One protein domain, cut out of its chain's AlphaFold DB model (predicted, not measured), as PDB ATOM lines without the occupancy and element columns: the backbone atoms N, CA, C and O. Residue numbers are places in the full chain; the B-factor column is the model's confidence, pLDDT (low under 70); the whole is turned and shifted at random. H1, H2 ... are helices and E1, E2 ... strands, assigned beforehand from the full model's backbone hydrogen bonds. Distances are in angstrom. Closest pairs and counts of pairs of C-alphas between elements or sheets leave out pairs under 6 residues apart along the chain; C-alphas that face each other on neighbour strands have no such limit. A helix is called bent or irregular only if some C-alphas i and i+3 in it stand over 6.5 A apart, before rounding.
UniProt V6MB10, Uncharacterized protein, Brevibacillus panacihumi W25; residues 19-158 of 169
ATOM      1  N   THR A  19     144.861 125.713  91.291       82.69
ATOM      2  CA  THR A  19     144.658 126.910  92.119       82.69
ATOM      3  C   THR A  19     144.414 128.173  91.283       82.69
ATOM      4  O   THR A  19     143.386 128.803  91.496       82.69
ATOM      5  N   PRO A  20     145.214 128.499  90.245       89.56
ATOM      6  CA  PRO A  20     144.971 129.719  89.470       89.56
ATOM      7  C   PRO A  20     143.642 129.705  88.697       89.56
ATOM      8  O   PRO A  20     143.020 130.745  88.506       89.56
ATOM      9  N   LEU A  21     143.192 128.535  88.230       92.50
ATOM     10  CA  LEU A  21     141.910 128.419  87.522       92.50
ATOM     11  C   LEU A  21     140.734 128.611  88.482       92.50
ATOM     12  O   LEU A  21     139.758 129.275  88.140       92.50
ATOM     13  N   HIS A  22     140.855 128.065  89.687       93.69
ATOM     14  CA  HIS A  22     139.888 128.260  90.760       93.69
ATOM     15  C   HIS A  22     139.799 129.732  91.183       93.69
ATOM     16  O   HIS A  22     138.706 130.294  91.212       93.69
ATOM     17  N   GLU A  23     140.941 130.394  91.374       94.50
ATOM     18  CA  GLU A  23     141.019 131.821  91.711       94.50
ATOM     19  C   GLU A  23     140.407 132.714  90.618       94.50
ATOM     20  O   GLU A  23     139.658 133.648  90.911       94.50
ATOM     21  N   ILE A  24     140.652 132.416  89.332       95.69
ATOM     22  CA  ILE A  24     140.000 133.130  88.221       95.69
ATOM     23  C   ILE A  24     138.475 133.003  88.323       95.69
ATOM     24  O   ILE A  24     137.764 133.994  88.111       95.69
ATOM     25  N   ALA A  25     137.963 131.815  88.650       97.25
ATOM     26  CA  ALA A  25     136.533 131.610  88.824       97.25
ATOM     27  C   ALA A  25     135.994 132.429  90.009       97.25
ATOM     28  O   ALA A  25     135.043 133.195  89.832       97.25
ATOM     29  N   GLN A  26     136.649 132.364  91.170       97.62
ATOM     30  CA  GLN A  26     136.285 133.132  92.366       97.62
ATOM     31  C   GLN A  26     136.235 134.644  92.109       97.62
ATOM     32  O   GLN A  26     135.266 135.315  92.481       97.62
ATOM     33  N   ILE A  27     137.238 135.187  91.412       97.94
ATOM     34  CA  ILE A  27     137.306 136.609  91.055       97.94
ATOM     35  C   ILE A  27     136.141 137.000  90.140       97.94
ATOM     36  O   ILE A  27     135.522 138.046  90.343       97.94
ATOM     37  N   ASN A  28     135.809 136.179  89.139       98.44
ATOM     38  CA  ASN A  28     134.724 136.491  88.204       98.44
ATOM     39  C   ASN A  28     133.344 136.416  88.865       98.44
ATOM     40  O   ASN A  28     132.509 137.292  88.628       98.44
ATOM     41  N   VAL A  29     133.111 135.428  89.732       98.31
ATOM     42  CA  VAL A  29     131.884 135.362  90.539       98.31
ATOM     43  C   VAL A  29     131.801 136.570  91.476       98.31
ATOM     44  O   VAL A  29     130.768 137.235  91.533       98.31
ATOM     45  N   SER A  30     132.902 136.934  92.134       97.94
ATOM     46  CA  SER A  30     132.934 138.086  93.040       97.94
ATOM     47  C   SER A  30     132.694 139.412  92.330       97.94
ATOM     48  O   SER A  30     131.940 140.257  92.814       97.94
ATOM     49  N   LYS A  31     133.270 139.584  91.137       97.81
ATOM     50  CA  LYS A  31     132.993 140.732  90.273       97.81
ATOM     51  C   LYS A  31     131.510 140.796  89.913       97.81
ATOM     52  O   LYS A  31     130.911 141.864  90.009       97.81
ATOM     53  N   LYS A  32     130.901 139.659  89.562       97.31
ATOM     54  CA  LYS A  32     129.472 139.591  89.240       97.31
ATOM     55  C   LYS A  32     128.593 139.998  90.425       97.31
ATOM     56  O   LYS A  32     127.635 140.747  90.248       97.31
ATOM     57  N   LEU A  33     128.930 139.531  91.624       97.75
ATOM     58  CA  LEU A  33     128.246 139.901  92.862       97.75
ATOM     59  C   LEU A  33     128.374 141.401  93.152       97.75
ATOM     60  O   LEU A  33     127.372 142.047  93.466       97.75
ATOM     61  N   TYR A  34     129.568 141.969  92.977       97.75
ATOM     62  CA  TYR A  34     129.792 143.406  93.123       97.75
ATOM     63  C   TYR A  34     128.957 144.217  92.123       97.75
ATOM     64  O   TYR A  34     128.275 145.157  92.520       97.75
ATOM     65  N   GLU A  35     128.929 143.823  90.848       97.12
ATOM     66  CA  GLU A  35     128.107 144.475  89.817       97.12
ATOM     67  C   GLU A  35     126.604 144.440  90.142       97.12
ATOM     68  O   GLU A  35     125.876 145.371  89.808       97.12
ATOM     69  N   MET A  36     126.128 143.370  90.783       95.94
ATOM     70  CA  MET A  36     124.714 143.200  91.132       95.94
ATOM     71  C   MET A  36     124.298 143.937  92.408       95.94
ATOM     72  O   MET A  36     123.133 144.306  92.536       95.94
ATOM     73  N   THR A  37     125.210 144.094  93.370       96.50
ATOM     74  CA  THR A  37     124.869 144.516  94.741       96.50
ATOM     75  C   THR A  37     125.564 145.798  95.197       96.50
ATOM     76  O   THR A  37     125.135 146.403  96.175       96.50
ATOM     77  N   GLY A  38     126.649 146.206  94.534       96.94
ATOM     78  CA  GLY A  38     127.538 147.285  94.977       96.94
ATOM     79  C   GLY A  38     128.412 146.933  96.189       96.94
ATOM     80  O   GLY A  38     129.181 147.777  96.651       96.94
ATOM     81  N   GLN A  39     128.319 145.709  96.713       96.94
ATOM     82  CA  GLN A  39     129.047 145.252  97.895       96.94
ATOM     83  C   GLN A  39     130.223 144.355  97.507       96.94
ATOM     84  O   GLN A  39     130.143 143.595  96.544       96.94
ATOM     85  N   LYS A  40     131.331 144.453  98.251       96.75
ATOM     86  CA  LYS A  40     132.548 143.671  97.997       96.75
ATOM     87  C   LYS A  40     132.441 142.299  98.678       96.75
ATOM     88  O   LYS A  40     132.345 142.283  99.905       96.75
ATOM     89  N   PRO A  41     132.480 141.185  97.929       97.19
ATOM     90  CA  PRO A  41     132.597 139.858  98.520       97.19
ATOM     91  C   PRO A  41     133.971 139.658  99.170       97.19
ATOM     92  O   PRO A  41     134.968 140.238  98.735       97.19
ATOM     93  N   GLU A  42     134.009 138.830 100.203       97.12
ATOM     94  CA  GLU A  42     135.212 138.303 100.841       97.12
ATOM     95  C   GLU A  42     135.565 136.965 100.177       97.12
ATOM     96  O   GLU A  42     134.704 136.095 100.053       97.12
ATOM     97  N   LEU A  43     136.806 136.820  99.714       96.12
ATOM     98  CA  LEU A  43     137.326 135.581  99.124       96.12
ATOM     99  C   LEU A  43     138.078 134.775 100.181       96.12
ATOM    100  O   LEU A  43     138.734 135.382 101.027       96.12
ATOM    101  N   GLU A  44     138.020 133.445 100.091       93.25
ATOM    102  CA  GLU A  44     138.764 132.524 100.968       93.25
ATOM    103  C   GLU A  44     138.555 132.844 102.458       93.25
ATOM    104  O   GLU A  44     139.489 132.974 103.258       93.25
ATOM    105  N   LYS A  45     137.291 133.050 102.846       92.81
ATOM    106  CA  LYS A  45     136.945 133.456 104.208       92.81
ATOM    107  C   LYS A  45     137.262 132.325 105.176       92.81
ATOM    108  O   LYS A  45     136.626 131.273 105.148       92.81
ATOM    109  N   SER A  46     138.177 132.586 106.103       90.38
ATOM    110  CA  SER A  46     138.530 131.631 107.149       90.38
ATOM    111  C   SER A  46     137.406 131.479 108.185       90.38
ATOM    112  O   SER A  46     136.963 132.452 108.798       90.38
ATOM    113  N   LEU A  47     136.976 130.240 108.407       87.81
ATOM    114  CA  LEU A  47     135.983 129.818 109.387       87.81
ATOM    115  C   LEU A  47     136.670 128.967 110.462       87.81
ATOM    116  O   LEU A  47     137.204 127.891 110.180       87.81
ATOM    117  N   GLU A  48     136.665 129.445 111.708       84.25
ATOM    118  CA  GLU A  48     137.207 128.693 112.844       84.25
ATOM    119  C   GLU A  48     136.200 127.640 113.318       84.25
ATOM    120  O   GLU A  48     135.058 127.966 113.624       84.25
ATOM    121  N   THR A  49     136.622 126.381 113.439       78.00
ATOM    122  CA  THR A  49     135.710 125.291 113.836       78.00
ATOM    123  C   THR A  49     135.558 125.106 115.338       78.00
ATOM    124  O   THR A  49     134.732 124.313 115.780       78.00
ATOM    125  N   GLY A  50     136.403 125.775 116.124       73.69
ATOM    126  CA  GLY A  50     136.582 125.482 117.546       73.69
ATOM    127  C   GLY A  50     137.336 124.174 117.825       73.69
ATOM    128  O   GLY A  50     137.649 123.901 118.981       73.69
ATOM    129  N   GLU A  51     137.674 123.386 116.798       77.19
ATOM    130  CA  GLU A  51     138.518 122.196 116.918       77.19
ATOM    131  C   GLU A  51     139.999 122.575 116.798       77.19
ATOM    132  O   GLU A  51     140.367 123.582 116.184       77.19
ATOM    133  N   THR A  52     140.866 121.737 117.358       75.81
ATOM    134  CA  THR A  52     142.318 121.898 117.260       75.81
ATOM    135  C   THR A  52     142.966 120.722 116.539       75.81
ATOM    136  O   THR A  52     142.647 119.568 116.813       75.81
ATOM    137  N   GLU A  53     143.924 121.013 115.673       72.94
ATOM    138  CA  GLU A  53     144.827 120.080 115.010       72.94
ATOM    139  C   GLU A  53     146.224 120.113 115.652       72.94
ATOM    140  O   GLU A  53     146.520 120.937 116.522       72.94
ATOM    141  N   LEU A  54     147.085 119.175 115.236       74.19
ATOM    142  CA  LEU A  54     148.469 119.033 115.703       74.19
ATOM    143  C   LEU A  54     148.580 119.008 117.239       74.19
ATOM    144  O   LEU A  54     149.147 119.908 117.852       74.19
ATOM    145  N   PHE A  55     148.013 117.974 117.870       74.94
ATOM    146  CA  PHE A  55     148.049 117.783 119.331       74.94
ATOM    147  C   PHE A  55     147.525 118.980 120.150       74.94
ATOM    148  O   PHE A  55     147.978 119.213 121.267       74.94
ATOM    149  N   GLY A  56     146.572 119.748 119.612       71.81
ATOM    150  CA  GLY A  56     145.987 120.892 120.318       71.81
ATOM    151  C   GLY A  56     146.664 122.236 120.046       71.81
ATOM    152  O   GLY A  56     146.256 123.240 120.621       71.81
ATOM    153  N   LEU A  57     147.691 122.277 119.190       73.94
ATOM    154  CA  LEU A  57     148.508 123.476 118.976       73.94
ATOM    155  C   LEU A  57     147.941 124.434 117.928       73.94
ATOM    156  O   LEU A  57     148.220 125.630 117.981       73.94
ATOM    157  N   LEU A  58     147.171 123.931 116.963       75.19
ATOM    158  CA  LEU A  58     146.656 124.739 115.862       75.19
ATOM    159  C   LEU A  58     145.142 124.691 115.850       75.19
ATOM    160  O   LEU A  58     144.560 123.622 115.955       75.19
ATOM    161  N   LYS A  59     144.482 125.836 115.690       76.81
ATOM    162  CA  LYS A  59     143.046 125.839 115.417       76.81
ATOM    163  C   LYS A  59     142.808 125.297 114.018       76.81
ATOM    164  O   LYS A  59     143.421 125.771 113.061       76.81
ATOM    165  N   LYS A  60     141.885 124.353 113.910       78.81
ATOM    166  CA  LYS A  60     141.397 123.880 112.628       78.81
ATOM    167  C   LYS A  60     140.563 124.974 111.980       78.81
ATOM    168  O   LYS A  60     139.691 125.579 112.612       78.81
ATOM    169  N   LYS A  61     140.870 125.240 110.720       81.69
ATOM    170  CA  LYS A  61     140.220 126.267 109.917       81.69
ATOM    171  C   LYS A  61     139.702 125.639 108.640       81.69
ATOM    172  O   LYS A  61     140.338 124.746 108.087       81.69
ATOM    173  N   TYR A  62     138.556 126.125 108.199       83.88
ATOM    174  CA  TYR A  62     138.065 125.912 106.844       83.88
ATOM    175  C   TYR A  62     138.035 127.247 106.120       83.88
ATOM    176  O   TYR A  62     137.957 128.290 106.763       83.88
ATOM    177  N   GLU A  63     138.124 127.217 104.802       89.44
ATOM    178  CA  GLU A  63     138.063 128.408 103.961       89.44
ATOM    179  C   GLU A  63     136.831 128.269 103.074       89.44
ATOM    180  O   GLU A  63     136.633 127.230 102.449       89.44
ATOM    181  N   ALA A  64     135.958 129.273 103.128       93.06
ATOM    182  CA  ALA A  64     134.813 129.387 102.240       93.06
ATOM    183  C   ALA A  64     135.229 130.188 101.006       93.06
ATOM    184  O   ALA A  64     135.769 131.288 101.154       93.06
ATOM    185  N   ASP A  65     134.938 129.671  99.812       96.19
ATOM    186  CA  ASP A  65     135.463 130.235  98.563       96.19
ATOM    187  C   ASP A  65     135.065 131.712  98.374       96.19
ATOM    188  O   ASP A  65     135.912 132.570  98.105       96.19
ATOM    189  N   ILE A  66     133.773 132.033  98.520       98.00
ATOM    190  CA  ILE A  66     133.244 133.396  98.363       98.00
ATOM    191  C   ILE A  66     132.134 133.652  99.375       98.00
ATOM    192  O   ILE A  66     131.146 132.919  99.421       98.00
ATOM    193  N   VAL A  67     132.230 134.752 100.120       97.56
ATOM    194  CA  VAL A  67     131.212 135.183 101.083       97.56
ATOM    195  C   VAL A  67     130.786 136.625 100.819       97.56
ATOM    196  O   VAL A  67     131.615 137.520 100.698       97.56
ATOM    197  N   LEU A  68     129.479 136.883 100.775       97.62
ATOM    198  CA  LEU A  68     128.912 138.231 100.708       97.62
ATOM    199  C   LEU A  68     127.861 138.411 101.804       97.62
ATOM    200  O   LEU A  68     126.781 137.829 101.749       97.62
ATOM    201  N   GLY A  69     128.167 139.228 102.813       94.69
ATOM    202  CA  GLY A  69     127.320 139.319 104.002       94.69
ATOM    203  C   GLY A  69     127.272 137.971 104.727       94.69
ATOM    204  O   GLY A  69     128.292 137.523 105.247       94.69
ATOM    205  N   ASN A  70     126.101 137.332 104.749       95.12
ATOM    206  CA  ASN A  70     125.898 135.980 105.281       95.12
ATOM    207  C   ASN A  70     125.696 134.917 104.183       95.12
ATOM    208  O   ASN A  70     125.402 133.768 104.502       95.12
ATOM    209  N   GLU A  71     125.800 135.285 102.907       97.75
ATOM    210  CA  GLU A  71     125.646 134.375 101.772       97.75
ATOM    211  C   GLU A  71     127.004 133.776 101.370       97.75
ATOM    212  O   GLU A  71     127.996 134.502 101.322       97.75
ATOM    213  N   VAL A  72     127.053 132.471 101.073       97.75
ATOM    214  CA  VAL A  72     128.269 131.751 100.644       97.75
ATOM    215  C   VAL A  72     128.092 131.078  99.284       97.75
ATOM    216  O   VAL A  72     127.031 130.517  98.996       97.75
ATOM    217  N   TRP A  73     129.141 131.112  98.462       98.25
ATOM    218  CA  TRP A  73     129.258 130.329  97.237       98.25
ATOM    219  C   TRP A  73     130.530 129.490  97.283       98.25
ATOM    220  O   TRP A  73     131.612 130.046  97.437       98.25
ATOM    221  N   GLU A  74     130.385 128.181  97.085       97.19
ATOM    222  CA  GLU A  74     131.487 127.242  96.893       97.19
ATOM    223  C   GLU A  74     131.744 127.058  95.397       97.19
ATOM    224  O   GLU A  74     130.847 126.739  94.605       97.19
ATOM    225  N   VAL A  75     132.992 127.279  95.012       96.31
ATOM    226  CA  VAL A  75     133.495 127.191  93.652       96.31
ATOM    227  C   VAL A  75     134.086 125.800  93.449       96.31
ATOM    228  O   VAL A  75     134.851 125.307  94.270       96.31
ATOM    229  N   LYS A  76     133.734 125.113  92.361       94.62
ATOM    230  CA  LYS A  76     134.307 123.798  92.034       94.62
ATOM    231  C   LYS A  76     134.529 123.655  90.530       94.62
ATOM    232  O   LYS A  76     133.760 124.209  89.741       94.62
ATOM    233  N   PRO A  77     135.558 122.909  90.093       94.06
ATOM    234  CA  PRO A  77     135.681 122.559  88.687       94.06
ATOM    235  C   PRO A  77     134.527 121.652  88.252       94.06
ATOM    236  O   PRO A  77     133.983 120.880  89.042       94.06
ATOM    237  N   LEU A  78     134.199 121.683  86.965       90.94
ATOM    238  CA  LEU A  78     133.291 120.734  86.337       90.94
ATOM    239  C   LEU A  78     133.834 119.308  86.526       90.94
ATOM    240  O   LEU A  78     134.969 119.017  86.142       90.94
ATOM    241  N   ASN A  79     133.009 118.424  87.093       85.50
ATOM    242  CA  ASN A  79     133.376 117.073  87.551       85.50
ATOM    243  C   ASN A  79     134.365 117.037  88.738       85.50
ATOM    244  O   ASN A  79     135.041 116.030  88.943       85.50
ATOM    245  N   GLY A  80     134.478 118.134  89.492       86.06
ATOM    246  CA  GLY A  80     135.186 118.192  90.768       86.06
ATOM    247  C   GLY A  80     134.407 117.559  91.920       86.06
ATOM    248  O   GLY A  80     133.408 116.869  91.719       86.06
ATOM    249  N   GLU A  81     134.879 117.809  93.140       88.19
ATOM    250  CA  GLU A  81     134.164 117.422  94.359       88.19
ATOM    251  C   GLU A  81     132.773 118.069  94.416       88.19
ATOM    252  O   GLU A  81     132.581 119.191  93.943       88.19
ATOM    253  N   ASP A  82     131.815 117.361  95.019       89.00
ATOM    254  CA  ASP A  82     130.485 117.908  95.297       89.00
ATOM    255  C   ASP A  82     130.627 119.132  96.227       89.00
ATOM    256  O   ASP A  82     131.266 119.012  97.277       89.00
ATOM    257  N   PRO A  83     130.072 120.310  95.881       90.94
ATOM    258  CA  PRO A  83     130.115 121.491  96.746       90.94
ATOM    259  C   PRO A  83     129.275 121.345  98.027       90.94
ATOM    260  O   PRO A  83     129.551 122.024  99.016       90.94
ATOM    261  N   LYS A  84     128.266 120.461  98.060       92.75
ATOM    262  CA  LYS A  84     127.298 120.381  99.171       92.75
ATOM    263  C   LYS A  84     127.914 120.122 100.547       92.75
ATOM    264  O   LYS A  84     127.527 120.814 101.487       92.75
ATOM    265  N   PRO A  85     128.862 119.180 100.724       92.44
ATOM    266  CA  PRO A  85     129.486 118.967 102.026       92.44
ATOM    267  C   PRO A  85     130.202 120.214 102.555       92.44
ATOM    268  O   PRO A  85     130.160 120.470 103.758       92.44
ATOM    269  N   GLN A  86     130.828 121.003 101.674       90.06
ATOM    270  CA  GLN A  86     131.498 122.249 102.060       90.06
ATOM    271  C   GLN A  86     130.474 123.345 102.389       90.06
ATOM    272  O   GLN A  86     130.592 123.990 103.427       90.06
ATOM    273  N   LEU A  87     129.395 123.467 101.610       92.50
ATOM    274  CA  LEU A  87     128.291 124.385 101.915       92.50
ATOM    275  C   LEU A  87     127.644 124.102 103.280       92.50
ATOM    276  O   LEU A  87     127.434 125.025 104.068       92.50
ATOM    277  N   GLU A  88     127.364 122.836 103.598       93.00
ATOM    278  CA  GLU A  88     126.812 122.452 104.907       93.00
ATOM    279  C   GLU A  88     127.771 122.767 106.059       93.00
ATOM    280  O   GLU A  88     127.347 123.187 107.141       93.00
ATOM    281  N   LEU A  89     129.074 122.630 105.827       89.69
ATOM    282  CA  LEU A  89     130.092 123.003 106.799       89.69
ATOM    283  C   LEU A  89     130.117 124.518 107.041       89.69
ATOM    284  O   LEU A  89     130.093 124.954 108.195       89.69
ATOM    285  N   CYS A  90     130.093 125.313 105.970       89.88
ATOM    286  CA  CYS A  90     130.028 126.773 106.020       89.88
ATOM    287  C   CYS A  90     128.775 127.261 106.767       89.88
ATOM    288  O   CYS A  90     128.859 128.181 107.585       89.88
ATOM    289  N   LYS A  91     127.633 126.591 106.573       92.19
ATOM    290  CA  LYS A  91     126.389 126.854 107.315       92.19
ATOM    291  C   LYS A  91     126.531 126.541 108.801       92.19
ATOM    292  O   LYS A  91     126.199 127.370 109.647       92.19
ATOM    293  N   LYS A  92     127.052 125.356 109.130       89.94
ATOM    294  CA  LYS A  92     127.166 124.878 110.514       89.94
ATOM    295  C   LYS A  92     128.172 125.679 111.341       89.94
ATOM    296  O   LYS A  92     127.920 125.929 112.515       89.94
ATOM    297  N   ILE A  93     129.312 126.033 110.752       86.81
ATOM    298  CA  ILE A  93     130.448 126.631 111.469       86.81
ATOM    299  C   ILE A  93     130.458 128.152 111.340       86.81
ATOM    300  O   ILE A  93     130.697 128.854 112.317       86.81
ATOM    301  N   GLY A  94     130.182 128.670 110.144       82.56
ATOM    302  CA  GLY A  94     130.221 130.104 109.867       82.56
ATOM    303  C   GLY A  94     128.901 130.832 110.110       82.56
ATOM    304  O   GLY A  94     128.865 132.053 109.984       82.56
ATOM    305  N   GLY A  95     127.808 130.114 110.402       89.50
ATOM    306  CA  GLY A  95     126.463 130.701 110.449       89.50
ATOM    307  C   GLY A  95     126.022 131.286 109.101       89.50
ATOM    308  O   GLY A  95     125.198 132.200 109.058       89.50
ATOM    309  N   LEU A  96     126.618 130.802 108.007       94.75
ATOM    310  CA  LEU A  96     126.360 131.275 106.653       94.75
ATOM    311  C   LEU A  96     125.112 130.600 106.071       94.75
ATOM    312  O   LEU A  96     124.610 129.599 106.580       94.75
ATOM    313  N   THR A  97     124.610 131.148 104.974       96.94
ATOM    314  CA  THR A  97     123.505 130.598 104.183       96.94
ATOM    315  C   THR A  97     123.927 130.475 102.729       96.94
ATOM    316  O   THR A  97     124.738 131.266 102.260       96.94
ATOM    317  N   GLU A  98     123.382 129.502 102.002       97.50
ATOM    318  CA  GLU A  98     123.657 129.357 100.568       97.50
ATOM    319  C   GLU A  98     123.321 130.646  99.817       97.50
ATOM    320  O   GLU A  98     122.208 131.174  99.910       97.50
ATOM    321  N   GLY A  99     124.287 131.135  99.049       97.38
ATOM    322  CA  GLY A  99     124.113 132.330  98.253       97.38
ATOM    323  C   GLY A  99     123.122 132.143  97.112       97.38
ATOM    324  O   GLY A  99     122.790 131.037  96.678       97.38
ATOM    325  N   LYS A 100     122.609 133.259  96.602       95.44
ATOM    326  CA  LYS A 100     121.627 133.243  95.512       95.44
ATOM    327  C   LYS A 100     122.183 132.560  94.266       95.44
ATOM    328  O   LYS A 100     123.352 132.703  93.916       95.44
ATOM    329  N   GLN A 101     121.300 131.875  93.546       96.75
ATOM    330  CA  GLN A 101     121.625 131.346  92.228       96.75
ATOM    331  C   GLN A 101     121.842 132.508  91.249       96.75
ATOM    332  O   GLN A 101     120.972 133.370  91.094       96.75
ATOM    333  N   LEU A 102     123.012 132.544  90.611       96.38
ATOM    334  CA  LEU A 102     123.384 133.596  89.669       96.38
ATOM    335  C   LEU A 102     123.142 133.148  88.222       96.38
ATOM    336  O   LEU A 102     122.959 131.969  87.923       96.38
ATOM    337  N   LYS A 103     123.150 134.108  87.292       96.81
ATOM    338  CA  LYS A 103     123.163 133.787  85.858       96.81
ATOM    339  C   LYS A 103     124.552 133.274  85.456       96.81
ATOM    340  O   LYS A 103     125.531 133.838  85.948       96.81
ATOM    341  N   PRO A 104     124.650 132.294  84.537       97.75
ATOM    342  CA  PRO A 104     125.936 131.819  84.038       97.75
ATOM    343  C   PRO A 104     126.825 132.951  83.512       97.75
ATOM    344  O   PRO A 104     126.341 133.903  82.891       97.75
ATOM    345  N   ILE A 105     128.129 132.824  83.740       97.88
ATOM    346  CA  ILE A 105     129.163 133.727  83.234       97.88
ATOM    347  C   ILE A 105     129.949 132.937  82.193       97.88
ATOM    348  O   ILE A 105     130.545 131.923  82.525       97.88
ATOM    349  N   SER A 106     129.953 133.364  80.933       96.12
ATOM    350  CA  SER A 106     130.684 132.667  79.866       96.12
ATOM    351  C   SER A 106     131.632 133.614  79.144       96.12
ATOM    352  O   SER A 106     131.503 134.834  79.243       96.12
ATOM    353  N   GLY A 107     132.593 133.055  78.409       95.12
ATOM    354  CA  GLY A 107     133.536 133.844  77.623       95.12
ATOM    355  C   GLY A 107     134.676 134.459  78.430       95.12
ATOM    356  O   GLY A 107     135.326 135.367  77.921       95.12
ATOM    357  N   ILE A 108     134.931 133.980  79.650       96.44
ATOM    358  CA  ILE A 108     136.034 134.462  80.487       96.44
ATOM    359  C   ILE A 108     137.348 134.014  79.841       96.44
ATOM    360  O   ILE A 108     137.619 132.817  79.763       96.44
ATOM    361  N   SER A 109     138.159 134.952  79.357       94.44
ATOM    362  CA  SER A 109     139.474 134.641  78.786       94.44
ATOM    363  C   SER A 109     140.438 134.185  79.878       94.44
ATOM    364  O   SER A 109     140.614 134.889  80.871       94.44
ATOM    365  N   VAL A 110     141.080 133.032  79.677       92.31
ATOM    366  CA  VAL A 110     142.066 132.488  80.622       92.31
ATOM    367  C   VAL A 110     143.470 132.554  80.037       92.31
ATOM    368  O   VAL A 110     144.358 133.156  80.634       92.31
ATOM    369  N   PHE A 111     143.677 131.967  78.860       89.44
ATOM    370  CA  PHE A 111     144.964 131.999  78.168       89.44
ATOM    371  C   PHE A 111     144.779 131.644  76.693       89.44
ATOM    372  O   PHE A 111     144.248 130.574  76.392       89.44
ATOM    373  N   ASP A 112     145.256 132.497  75.784       87.19
ATOM    374  CA  ASP A 112     145.108 132.287  74.337       87.19
ATOM    375  C   ASP A 112     143.628 131.999  73.970       87.19
ATOM    376  O   ASP A 112     142.724 132.705  74.420       87.19
ATOM    377  N   GLN A 113     143.355 130.935  73.216       88.62
ATOM    378  CA  GLN A 113     142.012 130.475  72.851       88.62
ATOM    379  C   GLN A 113     141.231 129.776  73.983       88.62
ATOM    380  O   GLN A 113     140.070 129.400  73.791       88.62
ATOM    381  N   ILE A 114     141.846 129.563  75.153       91.88
ATOM    382  CA  ILE A 114     141.201 128.909  76.296       91.88
ATOM    383  C   ILE A 114     140.315 129.912  77.025       91.88
ATOM    384  O   ILE A 114     140.769 130.944  77.532       91.88
ATOM    385  N   LYS A 115     139.044 129.538  77.145       95.69
ATOM    386  CA  LYS A 115     138.016 130.271  77.868       95.69
ATOM    387  C   LYS A 115     137.440 129.441  79.007       95.69
ATOM    388  O   LYS A 115     137.541 128.214  79.027       95.69
ATOM    389  N   MET A 116     136.815 130.142  79.941       96.94
ATOM    390  CA  MET A 116     136.091 129.587  81.071       96.94
ATOM    391  C   MET A 116     134.620 130.001  81.017       96.94
ATOM    392  O   MET A 116     134.255 131.101  80.585       96.94
ATOM    393  N   GLU A 117     133.774 129.082  81.459       97.69
ATOM    394  CA  GLU A 117     132.371 129.303  81.779       97.69
ATOM    395  C   GLU A 117     132.134 128.920  83.237       97.69
ATOM    396  O   GLU A 117     132.721 127.961  83.725       97.69
ATOM    397  N   ILE A 118     131.284 129.669  83.930       98.31
ATOM    398  CA  ILE A 118     130.868 129.421  85.306       98.31
ATOM    399  C   ILE A 118     129.351 129.314  85.306       98.31
ATOM    400  O   ILE A 118     128.647 130.229  84.871       98.31
ATOM    401  N   THR A 119     128.849 128.186  85.788       98.00
ATOM    402  CA  THR A 119     127.421 127.890  85.905       98.00
ATOM    403  C   THR A 119     127.027 127.811  87.374       98.00
ATOM    404  O   THR A 119     127.861 127.539  88.233       98.00
ATOM    405  N   PHE A 120     125.751 128.055  87.664       97.81
ATOM    406  CA  PHE A 120     125.218 128.050  89.027       97.81
ATOM    407  C   PHE A 120     124.034 127.083  89.073       97.81
ATOM    408  O   PHE A 120     122.891 127.521  88.925       97.81
ATOM    409  N   PRO A 121     124.281 125.763  89.136       96.44
ATOM    410  CA  PRO A 121     123.217 124.764  89.040       96.44
ATOM    411  C   PRO A 121     122.240 124.842  90.220       96.44
ATOM    412  O   PRO A 121     121.035 124.723  90.007       96.44
ATOM    413  N   ASN A 122     122.740 125.126  91.426       97.19
ATOM    414  CA  ASN A 122     121.942 125.335  92.634       97.19
ATOM    415  C   ASN A 122     122.392 126.602  93.385       97.19
ATOM    416  O   ASN A 122     123.341 127.285  92.992       97.19
ATOM    417  N   LYS A 123     121.684 126.941  94.470       97.31
ATOM    418  CA  LYS A 123     122.078 128.025  95.382       97.31
ATOM    419  C   LYS A 123     123.410 127.693  96.055       97.31
ATOM    420  O   LYS A 123     123.651 126.549  96.412       97.31
ATOM    421  N   GLY A 124     124.271 128.697  96.197       96.50
ATOM    422  CA  GLY A 124     125.611 128.551  96.763       96.50
ATOM    423  C   GLY A 124     126.595 127.736  95.916       96.50
ATOM    424  O   GLY A 124     127.740 127.600  96.315       96.50
ATOM    425  N   GLU A 125     126.211 127.220  94.747       97.75
ATOM    426  CA  GLU A 125     127.105 126.422  93.902       97.75
ATOM    427  C   GLU A 125     127.609 127.246  92.712       97.75
ATOM    428  O   GLU A 125     126.811 127.824  91.971       97.75
ATOM    429  N   ALA A 126     128.926 127.267  92.496       97.88
ATOM    430  CA  ALA A 126     129.562 127.873  91.330       97.88
ATOM    431  C   ALA A 126     130.485 126.855  90.643       97.88
ATOM    432  O   ALA A 126     131.579 126.558  91.113       97.88
ATOM    433  N   ILE A 127     130.056 126.313  89.504       97.06
ATOM    434  CA  ILE A 127     130.787 125.263  88.789       97.06
ATOM    435  C   ILE A 127     131.471 125.847  87.560       97.06
ATOM    436  O   ILE A 127     130.787 126.293  86.634       97.06
ATOM    437  N   TYR A 128     132.806 125.825  87.528       97.00
ATOM    438  CA  TYR A 128     133.581 126.325  86.393       97.00
ATOM    439  C   TYR A 128     134.014 125.209  85.437       97.00
ATOM    440  O   TYR A 128     134.511 124.161  85.842       97.00
ATOM    441  N   GLY A 129     133.861 125.443  84.139       95.81
ATOM    442  CA  GLY A 129     134.305 124.567  83.060       95.81
ATOM    443  C   GLY A 129     135.206 125.312  82.083       95.81
ATOM    444  O   GLY A 129     135.106 126.528  81.922       95.81
ATOM    445  N   MET A 130     136.085 124.570  81.414       95.81
ATOM    446  CA  MET A 130     137.029 125.112  80.440       95.81
ATOM    447  C   MET A 130     136.605 124.719  79.029       95.81
ATOM    448  O   MET A 130     136.098 123.618  78.809       95.81
ATOM    449  N   TYR A 131     136.833 125.591  78.054       95.75
ATOM    450  CA  TYR A 131     136.585 125.286  76.649       95.75
ATOM    451  C   TYR A 131     137.495 126.093  75.723       95.75
ATOM    452  O   TYR A 131     137.971 127.169  76.076       95.75
ATOM    453  N   ILE A 132     137.722 125.575  74.520       94.50
ATOM    454  CA  ILE A 132     138.280 126.337  73.398       94.50
ATOM    455  C   ILE A 132     137.117 126.824  72.547       94.50
ATOM    456  O   ILE A 132     136.157 126.083  72.326       94.50
ATOM    457  N   GLN A 133     137.198 128.065  72.080       88.75
ATOM    458  CA  GLN A 133     136.250 128.619  71.123       88.75
ATOM    459  C   GLN A 133     136.986 128.978  69.838       88.75
ATOM    460  O   GLN A 133     137.813 129.883  69.848       88.75
ATOM    461  N   ASN A 134     136.657 128.284  68.750       82.81
ATOM    462  CA  ASN A 134     137.215 128.574  67.431       82.81
ATOM    463  C   ASN A 134     136.560 129.831  66.827       82.81
ATOM    464  O   ASN A 134     135.481 130.245  67.262       82.81
ATOM    465  N   ASP A 135     137.164 130.389  65.776       80.25
ATOM    466  CA  ASP A 135     136.702 131.616  65.100       80.25
ATOM    467  C   ASP A 135     135.255 131.533  64.587       80.25
ATOM    468  O   ASP A 135     134.543 132.532  64.525       80.25
ATOM    469  N   ASN A 136     134.780 130.323  64.276       82.06
ATOM    470  CA  ASN A 136     133.402 130.068  63.851       82.06
ATOM    471  C   ASN A 136     132.389 129.964  65.013       82.06
ATOM    472  O   ASN A 136     131.231 129.620  64.792       82.06
ATOM    473  N   GLY A 137     132.819 130.200  66.256       80.81
ATOM    474  CA  GLY A 137     131.981 130.124  67.454       80.81
ATOM    475  C   GLY A 137     131.788 128.717  68.028       80.81
ATOM    476  O   GLY A 137     131.173 128.588  69.088       80.81
ATOM    477  N   THR A 138     132.331 127.671  67.394       88.69
ATOM    478  CA  THR A 138     132.230 126.291  67.899       88.69
ATOM    479  C   THR A 138     133.029 126.141  69.190       88.69
ATOM    480  O   THR A 138     134.194 126.543  69.252       88.69
ATOM    481  N   ARG A 139     132.403 125.546  70.213       92.81
ATOM    482  CA  ARG A 139     133.022 125.286  71.516       92.81
ATOM    483  C   ARG A 139     133.447 123.826  71.639       92.81
ATOM    484  O   ARG A 139     132.657 122.925  71.372       92.81
ATOM    485  N   THR A 140     134.665 123.604  72.116       93.50
ATOM    486  CA  THR A 140     135.165 122.280  72.498       93.50
ATOM    487  C   THR A 140     135.504 122.291  73.979       93.50
ATOM    488  O   THR A 140     136.415 123.004  74.399       93.50
ATOM    489  N   THR A 141     134.765 121.518  74.773       93.50
ATOM    490  CA  THR A 141     135.000 121.388  76.216       93.50
ATOM    491  C   THR A 141     136.377 120.794  76.487       93.50
ATOM    492  O   THR A 141     136.792 119.826  75.850       93.50
ATOM    493  N   LEU A 142     137.070 121.358  77.469       91.31
ATOM    494  CA  LEU A 142     138.327 120.862  78.002       91.31
ATOM    495  C   LEU A 142     138.127 120.394  79.441       91.31
ATOM    496  O   LEU A 142     137.429 121.032  80.228       91.31
ATOM    497  N   THR A 143     138.810 119.314  79.814       89.81
ATOM    498  CA  THR A 143     138.997 119.010  81.236       89.81
ATOM    499  C   THR A 143     139.902 120.069  81.862       89.81
ATOM    500  O   THR A 143     140.779 120.628  81.193       89.81
ATOM    501  N   THR A 144     139.746 120.322  83.162       86.25
ATOM    502  CA  THR A 144     140.604 121.271  83.885       86.25
ATOM    503  C   THR A 144     142.086 120.896  83.763       86.25
ATOM    504  O   THR A 144     142.930 121.762  83.551       86.25
ATOM    505  N   ALA A 145     142.403 119.597  83.795       86.31
ATOM    506  CA  ALA A 145     143.760 119.083  83.598       86.31
ATOM    507  C   ALA A 145     144.304 119.360  82.185       86.31
ATOM    508  O   ALA A 145     145.461 119.755  82.031       86.31
ATOM    509  N   ALA A 146     143.480 119.188  81.145       88.12
ATOM    510  CA  ALA A 146     143.877 119.491  79.772       88.12
ATOM    511  C   ALA A 146     144.134 120.991  79.583       88.12
ATOM    512  O   ALA A 146     145.154 121.368  79.005       88.12
ATOM    513  N   ALA A 147     143.258 121.846  80.117       90.25
ATOM    514  CA  ALA A 147     143.444 123.295  80.085       90.25
ATOM    515  C   ALA A 147     144.749 123.706  80.786       90.25
ATOM    516  O   ALA A 147     145.581 124.383  80.185       90.25
ATOM    517  N   ALA A 148     144.977 123.213  82.005       88.19
ATOM    518  CA  ALA A 148     146.208 123.422  82.762       88.19
ATOM    519  C   ALA A 148     147.471 123.015  81.977       88.19
ATOM    520  O   ALA A 148     148.443 123.770  81.924       88.19
ATOM    521  N   ALA A 149     147.453 121.854  81.315       87.38
ATOM    522  CA  ALA A 149     148.579 121.383  80.512       87.38
ATOM    523  C   ALA A 149     148.861 122.280  79.294       87.38
ATOM    524  O   ALA A 149     150.026 122.538  78.976       87.38
ATOM    525  N   ILE A 150     147.821 122.770  78.610       88.88
ATOM    526  CA  ILE A 150     147.978 123.686  77.470       88.88
ATOM    527  C   ILE A 150     148.540 125.031  77.945       88.88
ATOM    528  O   ILE A 150     149.501 125.521  77.350       88.88
ATOM    529  N   ILE A 151     148.011 125.580  79.045       88.56
ATOM    530  CA  ILE A 151     148.494 126.829  79.655       88.56
ATOM    531  C   ILE A 151     149.969 126.698  80.033       88.56
ATOM    532  O   ILE A 151     150.787 127.510  79.607       88.56
ATOM    533  N   ALA A 152     150.336 125.645  80.767       86.69
ATOM    534  CA  ALA A 152     151.714 125.417  81.186       86.69
ATOM    535  C   ALA A 152     152.672 125.342  79.985       86.69
ATOM    536  O   ALA A 152     153.719 125.988  79.982       86.69
ATOM    537  N   ARG A 153     152.295 124.619  78.920       85.25
ATOM    538  CA  ARG A 153     153.086 124.558  77.677       85.25
ATOM    539  C   ARG A 153     153.211 125.924  77.004       85.25
ATOM    540  O   ARG A 153     154.297 126.263  76.537       85.25
ATOM    541  N   GLY A 154     152.127 126.695  76.948       85.44
ATOM    542  CA  GLY A 154     152.123 128.050  76.396       85.44
ATOM    543  C   GLY A 154     153.064 128.980  77.159       85.44
ATOM    544  O   GLY A 154     153.935 129.603  76.558       85.44
ATOM    545  N   LEU A 155     152.969 128.992  78.489       85.12
ATOM    546  CA  LEU A 155     153.833 129.792  79.359       85.12
ATOM    547  C   LEU A 155     155.312 129.409  79.221       85.12
ATOM    548  O   LEU A 155     156.162 130.291  79.110       85.12
ATOM    549  N   VAL A 156     155.635 128.111  79.149       84.75
ATOM    550  CA  VAL A 156     157.017 127.650  78.934       84.75
ATOM    551  C   VAL A 156     157.581 128.197  77.623       84.75
ATOM    552  O   VAL A 156     158.703 128.706  77.621       84.75
ATOM    553  N   LYS A 157     156.807 128.179  76.529       83.06
ATOM    554  CA  LYS A 157     157.221 128.746  75.230       83.06
ATOM    555  C   LYS A 157     157.493 130.252  75.287       83.06
ATOM    556  O   LYS A 157     158.307 130.750  74.516       83.06
ATOM    557  N   MET A 158     156.857 130.975  76.207       80.44
ATOM    558  CA  MET A 158     157.072 132.417  76.372       80.44
ATOM    559  C   MET A 158     158.392 132.748  77.087       80.44
ATOM    560  O   MET A 158     158.868 133.880  76.964       80.44
TER     561      MET A 158
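What this domain is: This is residues 19 to 158 of the 169 residues of an uncharacterized protein of Brevibacillus panacihumi W25 (UniProt V6MB10). A strongly twisted sheet of seven strands curls round the long helix H1, and its E1, E2, E3 part also curls round the shorter H2. At one end of the length the bent hairpin of E1 and E2 reaches to its turn at residues 54 to 57; towards the other end H3 packs over E4, E5 and E6. The printed part has 140 residues with three named helices and seven named strands, in the order H1 E1 E2 E3 H2 E4 E5 E6 E7 H3, and its class is mixed, helices and strands. The sheet is branched and mixed, antiparallel but for the parallel pair E3 and E6. The whole is only just compact, close to loose, with a radius of gyration of the C-alphas of 16.8 A and spans of 54 by 36 by 24 A.

How they stand to each other: Start at E6, residues 125 to 133, the strand with three neighbours. On one side of it find E3, residues 71 to 77, parallel, with N 126 and O 74 at 2.9 A, and E7, residues 139 to 142, antiparallel, with N 140 and O 132 at 2.9 A. On the other side is E5, residues 114 to 119, antiparallel, with N 117 and O 129 at 2.9 A. E4, residues 105 to 111, an edge strand, lies on one side of E5 and E6 on the other side; E4 and E5 are a hairpin, with N 116 and O 108 at 2.8 A. E4, E5, E6 and E7 form a meander, each strand the antiparallel neighbour of the one before. A second meander is E1, residues 42 to 53, E2, residues 58 to 68, and E3; look for N 47 and O 62 at 2.7 A, and N 73 and O 66 at 2.9 A. E1 bends by 87 degrees at residue 50, and E2 by 73 degrees at residue 65. H1, residues 19 to 37, is on the sheet; its closest C-alphas to E6 are those of Ala 25 and Tyr 128, 6.5 A apart. H2, residues 84 to 94, is on the sheet too; its closest C-alphas to E1 are those of Gly 94 and Leu 47, 5.8 A apart. H3, residues 144 to 158, is on the sheet at a height over the sheet of 10.4 A, and its closest C-alphas to E6 are those of Thr 144 and Met 130, 6.3 A apart. H1 and H3 are near each other, while H2 is apart from both. In H1, H2 and H3 every O i to N i+4 pair is within hydrogen-bond range.

Where its parts are: Find C-alpha 19 at (144.658, 126.910, 92.119); from there H1 runs 26.6 A to C-alpha 37. E1 covers 25.0 A, E2 27.0 A and E6 24.6 A. H3 runs 21.3 A and ends at C-alpha 158 at (157.072, 132.417, 76.372).

The domain as a whole: The two C-alphas farthest apart, those of Phe 55 and Asn 136, are 58.7 A apart. The printed part has no cut, and no link is long. The mean pLDDT of the printed part is 91.2, and no printed residue is under 70.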